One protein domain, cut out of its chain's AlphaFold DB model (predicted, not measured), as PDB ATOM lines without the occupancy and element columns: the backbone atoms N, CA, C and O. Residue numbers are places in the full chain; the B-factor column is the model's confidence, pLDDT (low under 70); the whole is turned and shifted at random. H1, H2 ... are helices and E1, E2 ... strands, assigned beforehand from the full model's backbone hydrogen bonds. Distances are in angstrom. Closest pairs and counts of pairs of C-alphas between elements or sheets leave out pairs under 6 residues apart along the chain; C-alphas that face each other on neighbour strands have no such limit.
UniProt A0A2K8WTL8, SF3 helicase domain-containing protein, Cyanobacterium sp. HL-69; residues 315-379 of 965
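This is residues 315 to 379 of the 965 residues of the protein "SF3 helicase domain-containing protein" of Cyanobacterium sp. HL-69 (UniProt A0A2K8WTL8). A small three-stranded sheet makes one end of an elongated body; H1 leads away from it, a long loop turns at the far end, and H2 comes back to graze the sheet. The printed part has 65 residues, with E1, E2, E3, H1 and H2 in chain order, class mixed. The sheet, in that strand order, is a meander, each strand the antiparallel neighbour of the one before. The whole is loose, radius of gyration of the C-alphas 13.4 A, spanning 42 by 21 by 20 A.

Find C-alpha 316 at (-25.192, 29.140, -34.882); E1 runs to residue 318, 7.1 A. E2, residues 323 to 326, spans 10.4 A and E3, residues 331 to 334, 9.2 A. H1, residues 336 to 349, spans 20.0 A; H2, residues 362 to 375, spans 19.8 A and ends at C-alpha 375, (-23.561, 36.159, -41.274).

Within hydrogen-bond range are N 317 and O 324, 3.0 A, in hairpin E1 and E2, and N 332 and O 325, 2.8 A, in hairpin E2 and E3. H2 is on the sheet but only grazes it, with residues 372 to 375; its closest C-alphas to E1 are Lys 373 and His 318, 5.9 A. With residues 364 to 369 alone H2 touches H1, closest C-alphas Ile 365 and Ile 343, 6.1 A, at a steep tilt of 61 degrees, opposite ways. In H1 and H2 every O i to N i+4 pair is within hydrogen-bond range.

The C-alphas farthest apart, Ser 329 and Lys 354, are 42.6 A apart. The printed part has no cut; the link H1 to H2 is long, and its residues 353 to 358 have pLDDT under 70.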
ATOM      1  N   HIS A 315     -28.407  29.581 -31.353       94.50
ATOM      2  CA  HIS A 315     -27.043  30.029 -31.641       94.50
ATOM      3  C   HIS A 315     -26.399  29.146 -32.717       94.50
ATOM      4  O   HIS A 315     -26.402  27.917 -32.618       94.50
ATOM      5  N   TRP A 316     -25.831  29.785 -33.737       95.44
ATOM      6  CA  TRP A 316     -25.192  29.140 -34.882       95.44
ATOM      7  C   TRP A 316     -23.848  29.798 -35.181       95.44
ATOM      8  O   TRP A 316     -23.673  30.989 -34.937       95.44
ATOM      9  N   LEU A 317     -22.924  29.025 -35.747       94.44
ATOM     10  CA  LEU A 317     -21.681  29.532 -36.326       94.44
ATOM     11  C   LEU A 317     -21.348  28.796 -37.628       94.44
ATOM     12  O   LEU A 317     -21.881  27.725 -37.917       94.44
ATOM     13  N   HIS A 318     -20.438  29.352 -38.415       91.88
ATOM     14  CA  HIS A 318     -19.904  28.754 -39.629       91.88
ATOM     15  C   HIS A 318     -18.385  28.954 -39.667       91.88
ATOM     16  O   HIS A 318     -17.899  30.080 -39.752       91.88
ATOM     17  N   ASN A 319     -17.618  27.864 -39.637       83.31
ATOM     18  CA  ASN A 319     -16.156  27.901 -39.469       83.31
ATOM     19  C   ASN A 319     -15.364  28.069 -40.782       83.31
ATOM     20  O   ASN A 319     -14.217  27.645 -40.887       83.31
ATOM     21  N   GLY A 320     -16.004  28.578 -41.835       81.25
ATOM     22  CA  GLY A 320     -15.461  28.599 -43.198       81.25
ATOM     23  C   GLY A 320     -15.689  27.300 -43.988       81.25
ATOM     24  O   GLY A 320     -15.845  27.368 -45.208       81.25
ATOM     25  N   ILE A 321     -15.803  26.147 -43.317       78.75
ATOM     26  CA  ILE A 321     -15.953  24.823 -43.948       78.75
ATOM     27  C   ILE A 321     -17.394  24.301 -43.868       78.75
ATOM     28  O   ILE A 321     -17.889  23.756 -44.858       78.75
ATOM     29  N   MET A 322     -18.034  24.430 -42.701       86.25
ATOM     30  CA  MET A 322     -19.381  23.930 -42.410       86.25
ATOM     31  C   MET A 322     -20.071  24.732 -41.295       86.25
ATOM     32  O   MET A 322     -19.431  25.387 -40.463       86.25
ATOM     33  N   PHE A 323     -21.401  24.660 -41.267       91.69
ATOM     34  CA  PHE A 323     -22.216  25.230 -40.196       91.69
ATOM     35  C   PHE A 323     -22.190  24.356 -38.946       91.69
ATOM     36  O   PHE A 323     -22.053  23.137 -39.028       91.69
ATOM     37  N   HIS A 324     -22.378  24.989 -37.794       93.25
ATOM     38  CA  HIS A 324     -22.584  24.324 -36.521       93.25
ATOM     39  C   HIS A 324     -23.729  24.995 -35.753       93.25
ATOM     40  O   HIS A 324     -23.886  26.217 -35.824       93.25
ATOM     41  N   LYS A 325     -24.490  24.212 -34.984       95.56
ATOM     42  CA  LYS A 325     -25.565  24.691 -34.101       95.56
ATOM     43  C   LYS A 325     -25.240  24.369 -32.647       95.56
ATOM     44  O   LYS A 325     -24.803  23.262 -32.349       95.56
ATOM     45  N   TYR A 326     -25.479  25.318 -31.752       96.00
ATOM     46  CA  TYR A 326     -25.323  25.113 -30.316       96.00
ATOM     47  C   TYR A 326     -26.411  24.178 -29.765       96.00
ATOM     48  O   TYR A 326     -27.600  24.423 -29.980       96.00
ATOM     49  N   ASN A 327     -26.009  23.127 -29.049       93.44
ATOM     50  CA  ASN A 327     -26.905  22.119 -28.464       93.44
ATOM     51  C   ASN A 327     -27.200  22.345 -26.961       93.44
ATOM     52  O   ASN A 327     -27.965  21.586 -26.375       93.44
ATOM     53  N   GLY A 328     -26.606  23.373 -26.342       91.06
ATOM     54  CA  GLY A 328     -26.656  23.625 -24.893       91.06
ATOM     55  C   GLY A 328     -25.310  23.451 -24.179       91.06
ATOM     56  O   GLY A 328     -25.120  24.048 -23.122       91.06
ATOM     57  N   SER A 329     -24.365  22.716 -24.775       90.88
ATOM     58  CA  SER A 329     -22.970  22.597 -24.326       90.88
ATOM     59  C   SER A 329     -21.966  22.976 -25.419       90.88
ATOM     60  O   SER A 329     -21.040  23.748 -25.184       90.88
ATOM     61  N   ILE A 330     -22.149  22.462 -26.636       93.50
ATOM     62  CA  ILE A 330     -21.215  22.617 -27.753       93.50
ATOM     63  C   ILE A 330     -21.923  22.970 -29.062       93.50
ATOM     64  O   ILE A 330     -23.132  22.816 -29.224       93.50
ATOM     65  N   TYR A 331     -21.134  23.419 -30.031       93.94
ATOM     66  CA  TYR A 331     -21.528  23.632 -31.413       93.94
ATOM     67  C   TYR A 331     -21.351  22.344 -32.223       93.94
ATOM     68  O   TYR A 331     -20.244  21.967 -32.612       93.94
ATOM     69  N   GLU A 332     -22.456  21.664 -32.512       91.94
ATOM     70  CA  GLU A 332     -22.473  20.460 -33.339       91.94
ATOM     71  C   GLU A 332     -22.491  20.805 -34.827       91.94
ATOM     72  O   GLU A 332     -23.324  21.584 -35.285       91.94
ATOM     73  N   ALA A 333     -21.574  20.204 -35.586       90.38
ATOM     74  CA  ALA A 333     -21.506  20.332 -37.038       90.38
ATOM     75  C   ALA A 333     -22.779  19.806 -37.723       90.38
ATOM     76  O   ALA A 333     -23.211  18.685 -37.449       90.38
ATOM     77  N   ILE A 334     -23.322  20.585 -38.659       91.94
ATOM     78  CA  ILE A 334     -24.485  20.225 -39.476       91.94
ATOM     79  C   ILE A 334     -24.079  20.219 -40.947       91.94
ATOM     80  O   ILE A 334     -23.450  21.151 -41.451       91.94
ATOM     81  N   GLU A 335     -24.461  19.156 -41.650       89.12
ATOM     82  CA  GLU A 335     -24.136  18.981 -43.059       89.12
ATOM     83  C   GLU A 335     -24.825  20.017 -43.957       89.12
ATOM     84  O   GLU A 335     -26.038  20.241 -43.886       89.12
ATOM     85  N   ASP A 336     -24.056  20.557 -44.906       90.25
ATOM     86  CA  ASP A 336     -24.520  21.416 -46.000       90.25
ATOM     87  C   ASP A 336     -25.816  20.925 -46.668       90.25
ATOM     88  O   ASP A 336     -26.648  21.739 -47.066       90.25
ATOM     89  N   GLY A 337     -25.970  19.607 -46.839       89.19
ATOM     90  CA  GLY A 337     -27.131  18.996 -47.491       89.19
ATOM     91  C   GLY A 337     -28.428  19.196 -46.709       89.19
ATOM     92  O   GLY A 337     -29.454  19.527 -47.304       89.19
ATOM     93  N   ILE A 338     -28.375  19.082 -45.379       92.06
ATOM     94  CA  ILE A 338     -29.520  19.296 -44.481       92.06
ATOM     95  C   ILE A 338     -29.960  20.762 -44.560       92.06
ATOM     96  O   ILE A 338     -31.129  21.054 -44.806       92.06
ATOM     97  N   ILE A 339     -29.003  21.687 -44.464       93.31
ATOM     98  CA  ILE A 339     -29.272  23.130 -44.512       93.31
ATOM     99  C   ILE A 339     -29.817  23.542 -45.884       93.31
ATOM    100  O   ILE A 339     -30.822  24.243 -45.962       93.31
ATOM    101  N   LYS A 340     -29.228  23.058 -46.985       93.06
ATOM    102  CA  LYS A 340     -29.729  23.326 -48.346       93.06
ATOM    103  C   LYS A 340     -31.129  22.749 -48.563       93.06
ATOM    104  O   LYS A 340     -31.952  23.411 -49.195       93.06
ATOM    105  N   ARG A 341     -31.439  21.566 -48.017       92.56
ATOM    106  CA  ARG A 341     -32.791  20.977 -48.037       92.56
ATOM    107  C   ARG A 341     -33.795  21.867 -47.308       92.56
ATOM    108  O   ARG A 341     -34.884  22.102 -47.827       92.56
ATOM    109  N   ASP A 342     -33.444  22.377 -46.133       92.06
ATOM    110  CA  ASP A 342     -34.379  23.152 -45.317       92.06
ATOM    111  C   ASP A 342     -34.547  24.594 -45.848       92.06
ATOM    112  O   ASP A 342     -35.681  25.064 -45.949       92.06
ATOM    113  N   ILE A 343     -33.488  25.212 -46.399       93.38
ATOM    114  CA  ILE A 343     -33.587  26.414 -47.256       93.38
ATOM    115  C   ILE A 343     -34.503  26.158 -48.465       93.38
ATOM    116  O   ILE A 343     -35.320  27.006 -48.811       93.38
ATOM    117  N   THR A 344     -34.397  24.995 -49.120       92.06
ATOM    118  CA  THR A 344     -35.236  24.660 -50.287       92.06
ATOM    119  C   THR A 344     -36.717  24.601 -49.913       92.06
ATOM    120  O   THR A 344     -37.543  25.173 -50.623       92.06
ATOM    121  N   LYS A 345     -37.058  23.970 -48.778       90.62
ATOM    122  CA  LYS A 345     -38.432  23.953 -48.242       90.62
ATOM    123  C   LYS A 345     -38.936  25.364 -47.942       90.62
ATOM    124  O   LYS A 345     -40.058  25.693 -48.313       90.62
ATOM    125  N   TRP A 346     -38.106  26.197 -47.315       91.69
ATOM    126  CA  TRP A 346     -38.449  27.584 -47.008       91.69
ATOM    127  C   TRP A 346     -38.714  28.395 -48.281       91.69
ATOM    128  O   TRP A 346     -39.802  28.933 -48.445       91.69
ATOM    129  N   CYS A 347     -37.802  28.370 -49.257       89.31
ATOM    130  CA  CYS A 347     -37.970  29.059 -50.542       89.31
ATOM    131  C   CYS A 347     -39.193  28.579 -51.354       89.31
ATOM    132  O   CYS A 347     -39.719  29.345 -52.162       89.31
ATOM    133  N   ALA A 348     -39.633  27.327 -51.176       86.75
ATOM    134  CA  ALA A 348     -40.833  26.769 -51.813       86.75
ATOM    135  C   ALA A 348     -42.144  27.154 -51.111       86.75
ATOM    136  O   ALA A 348     -43.190  27.234 -51.762       86.75
ATOM    137  N   ASN A 349     -42.084  27.409 -49.805       85.88
ATOM    138  CA  ASN A 349     -43.224  27.830 -48.995       85.88
ATOM    139  C   ASN A 349     -43.312  29.352 -48.820       85.88
ATOM    140  O   ASN A 349     -44.367  29.836 -48.425       85.88
ATOM    141  N   TYR A 350     -42.255  30.099 -49.152       84.44
ATOM    142  CA  TYR A 350     -42.256  31.557 -49.142       84.44
ATOM    143  C   TYR A 350     -43.289  32.120 -50.124       84.44
ATOM    144  O   TYR A 350     -43.277  31.814 -51.324       84.44
ATOM    145  N   ILE A 351     -44.147  32.985 -49.597       77.81
ATOM    146  CA  ILE A 351     -45.167  33.734 -50.322       77.81
ATOM    147  C   ILE A 351     -44.736  35.201 -50.268       77.81
ATOM    148  O   ILE A 351     -44.498  35.724 -49.183       77.81
ATOM    149  N   ASP A 352     -44.589  35.847 -51.426       71.94
ATOM    150  CA  ASP A 352     -44.313  37.286 -51.467       71.94
ATOM    151  C   ASP A 352     -45.557  38.123 -51.114       71.94
ATOM    152  O   ASP A 352     -46.681  37.621 -51.106       71.94
ATOM    153  N   ASP A 353     -45.371  39.422 -50.863       68.50
ATOM    154  CA  ASP A 353     -46.442  40.380 -50.529       68.50
ATOM    155  C   ASP A 353     -47.608  40.419 -51.539       68.50
ATOM    156  O   ASP A 353     -48.641  41.031 -51.276       68.50
ATOM    157  N   LYS A 354     -47.437  39.820 -52.725       68.44
ATOM    158  CA  LYS A 354     -48.428  39.745 -53.805       68.44
ATOM    159  C   LYS A 354     -49.084  38.360 -53.891       68.44
ATOM    160  O   LYS A 354     -49.730  38.046 -54.889       68.44
ATOM    161  N   GLY A 355     -48.914  37.526 -52.864       66.00
ATOM    162  CA  GLY A 355     -49.498  36.189 -52.762       66.00
ATOM    163  C   GLY A 355     -48.808  35.130 -53.625       66.00
ATOM    164  O   GLY A 355     -49.330  34.020 -53.760       66.00
ATOM    165  N   LYS A 356     -47.651  35.424 -54.236       64.00
ATOM    166  CA  LYS A 356     -47.016  34.533 -55.211       64.00
ATOM    167  C   LYS A 356     -45.901  33.704 -54.571       64.00
ATOM    168  O   LYS A 356     -44.996  34.224 -53.921       64.00
ATOM    169  N   LYS A 357     -45.924  32.389 -54.814       64.31
ATOM    170  CA  LYS A 357     -44.797  31.492 -54.503       64.31
ATOM    171  C   LYS A 357     -43.674  31.752 -55.506       64.31
ATOM    172  O   LYS A 357     -43.850  31.500 -56.696       64.31
ATOM    173  N   SER A 358     -42.562  32.313 -55.032       64.75
ATOM    174  CA  SER A 358     -41.669  33.105 -55.899       64.75
ATOM    175  C   SER A 358     -40.177  32.750 -55.792       64.75
ATOM    176  O   SER A 358     -39.403  33.066 -56.694       64.75
ATOM    177  N   LEU A 359     -39.736  32.074 -54.717       77.62
ATOM    178  CA  LEU A 359     -38.304  31.987 -54.391       77.62
ATOM    179  C   LEU A 359     -37.624  30.627 -54.610       77.62
ATOM    180  O   LEU A 359     -36.393  30.586 -54.570       77.62
ATOM    181  N   ALA A 360     -38.347  29.545 -54.907       76.94
ATOM    182  CA  ALA A 360     -37.768  28.218 -55.154       76.94
ATOM    183  C   ALA A 360     -36.945  28.144 -56.456       76.94
ATOM    184  O   ALA A 360     -37.418  27.701 -57.499       76.94
ATOM    185  N   SER A 361     -35.676  28.550 -56.385       87.19
ATOM    186  CA  SER A 361     -34.687  28.360 -57.448       87.19
ATOM    187  C   SER A 361     -33.304  28.033 -56.867       87.19
ATOM    188  O   SER A 361     -32.972  28.531 -55.786       87.19
ATOM    189  N   PRO A 362     -32.447  27.271 -57.580       89.38
ATOM    190  CA  PRO A 362     -31.073  26.999 -57.141       89.38
ATOM    191  C   PRO A 362     -30.267  28.275 -56.853       89.38
ATOM    192  O   PRO A 362     -29.452  28.307 -55.934       89.38
ATOM    193  N   HIS A 363     -30.532  29.350 -57.601       90.25
ATOM    194  CA  HIS A 363     -29.898  30.653 -57.413       90.25
ATOM    195  C   HIS A 363     -30.272  31.301 -56.071       90.25
ATOM    196  O   HIS A 363     -29.395  31.781 -55.355       90.25
ATOM    197  N   ASN A 364     -31.554  31.278 -55.695       90.06
ATOM    198  CA  ASN A 364     -32.016  31.843 -54.424       90.06
ATOM    199  C   ASN A 364     -31.612  30.975 -53.228       90.06
ATOM    200  O   ASN A 364     -31.190  31.517 -52.211       90.06
ATOM    201  N   ILE A 365     -31.650  29.644 -53.369       90.50
ATOM    202  CA  ILE A 365     -31.127  28.711 -52.356       90.50
ATOM    203  C   ILE A 365     -29.647  29.011 -52.089       90.50
ATOM    204  O   ILE A 365     -29.243  29.143 -50.934       90.50
ATOM    205  N   LYS A 366     -28.847  29.205 -53.151       93.44
ATOM    206  CA  LYS A 366     -27.442  29.607 -53.021       93.44
ATOM    207  C   LYS A 366     -27.294  30.967 -52.326       93.44
ATOM    208  O   LYS A 366     -26.459  31.079 -51.440       93.44
ATOM    209  N   LYS A 367     -28.116  31.972 -52.665       93.25
ATOM    210  CA  LYS A 367     -28.095  33.289 -51.996       93.25
ATOM    211  C   LYS A 367     -28.338  33.194 -50.489       93.25
ATOM    212  O   LYS A 367     -27.563  33.778 -49.743       93.25
ATOM    213  N   VAL A 368     -29.365  32.463 -50.042       92.62
ATOM    214  CA  VAL A 368     -29.639  32.275 -48.601       92.62
ATOM    215  C   VAL A 368     -28.480  31.544 -47.929       92.62
ATOM    216  O   VAL A 368     -28.033  31.951 -46.861       92.62
ATOM    217  N   PHE A 369     -27.963  30.493 -48.568       93.31
ATOM    218  CA  PHE A 369     -26.852  29.706 -48.040       93.31
ATOM    219  C   PHE A 369     -25.579  30.553 -47.877       93.31
ATOM    220  O   PHE A 369     -25.027  30.621 -46.782       93.31
ATOM    221  N   ASP A 370     -25.155  31.265 -48.926       93.25
ATOM    222  CA  ASP A 370     -23.975  32.138 -48.901       93.25
ATOM    223  C   ASP A 370     -24.170  33.345 -47.955       93.25
ATOM    224  O   ASP A 370     -23.229  33.736 -47.264       93.25
ATOM    225  N   TRP A 371     -25.387  33.899 -47.852       93.50
ATOM    226  CA  TRP A 371     -25.739  34.930 -46.863       93.50
ATOM    227  C   TRP A 371     -25.521  34.427 -45.434       93.50
ATOM    228  O   TRP A 371     -24.774  35.037 -44.671       93.50
ATOM    229  N   CYS A 372     -26.103  33.276 -45.088       93.81
ATOM    230  CA  CYS A 372     -25.983  32.701 -43.750       93.81
ATOM    231  C   CYS A 372     -24.535  32.290 -43.438       93.81
ATOM    232  O   CYS A 372     -24.084  32.472 -42.310       93.81
ATOM    233  N   LYS A 373     -23.767  31.812 -44.430       92.88
ATOM    234  CA  LYS A 373     -22.337  31.489 -44.260       92.88
ATOM    235  C   LYS A 373     -21.512  32.698 -43.838       92.88
ATOM    236  O   LYS A 373     -20.608  32.545 -43.024       92.88
ATOM    237  N   ASN A 374     -21.809  33.865 -44.410       91.38
ATOM    238  CA  ASN A 374     -21.134  35.118 -44.083       91.38
ATOM    239  C   ASN A 374     -21.632  35.695 -42.753       91.38
ATOM    240  O   ASN A 374     -20.821  36.156 -41.956       91.38
ATOM    241  N   TYR A 375     -22.944  35.642 -42.499       92.88
ATOM    242  CA  TYR A 375     -23.561  36.159 -41.274       92.88
ATOM    243  C   TYR A 375     -23.075  35.420 -40.020       92.88
ATOM    244  O   TYR A 375     -22.716  36.048 -39.031       92.88
ATOM    245  N   PHE A 376     -23.024  34.088 -40.074       94.31
ATOM    246  CA  PHE A 376     -22.593  33.244 -38.958       94.31
ATOM    247  C   PHE A 376     -21.080  32.963 -38.956       94.31
ATOM    248  O   PHE A 376     -20.631  32.076 -38.232       94.31
ATOM    249  N   TYR A 377     -20.274  33.654 -39.774       92.50
ATOM    250  CA  TYR A 377     -18.850  33.336 -39.896       92.50
ATOM    251  C   TYR A 377     -18.080  33.582 -38.589       92.50
ATOM    252  O   TYR A 377     -18.027  34.702 -38.084       92.50
ATOM    253  N   VAL A 378     -17.404  32.541 -38.103       89.50
ATOM    254  CA  VAL A 378     -16.462  32.602 -36.979       89.50
ATOM    255  C   VAL A 378     -15.105  32.102 -37.463       89.50
ATOM    256  O   VAL A 378     -15.017  31.071 -38.133       89.50
ATOM    257  N   SER A 379     -14.036  32.827 -37.122       83.62
ATOM    258  CA  SER A 379     -12.671  32.426 -37.471       83.62
ATOM    259  C   SER A 379     -12.320  31.071 -36.834       83.62
ATOM    260  O   SER A 379     -12.525  30.921 -35.626       83.62
TER     261      SER A 379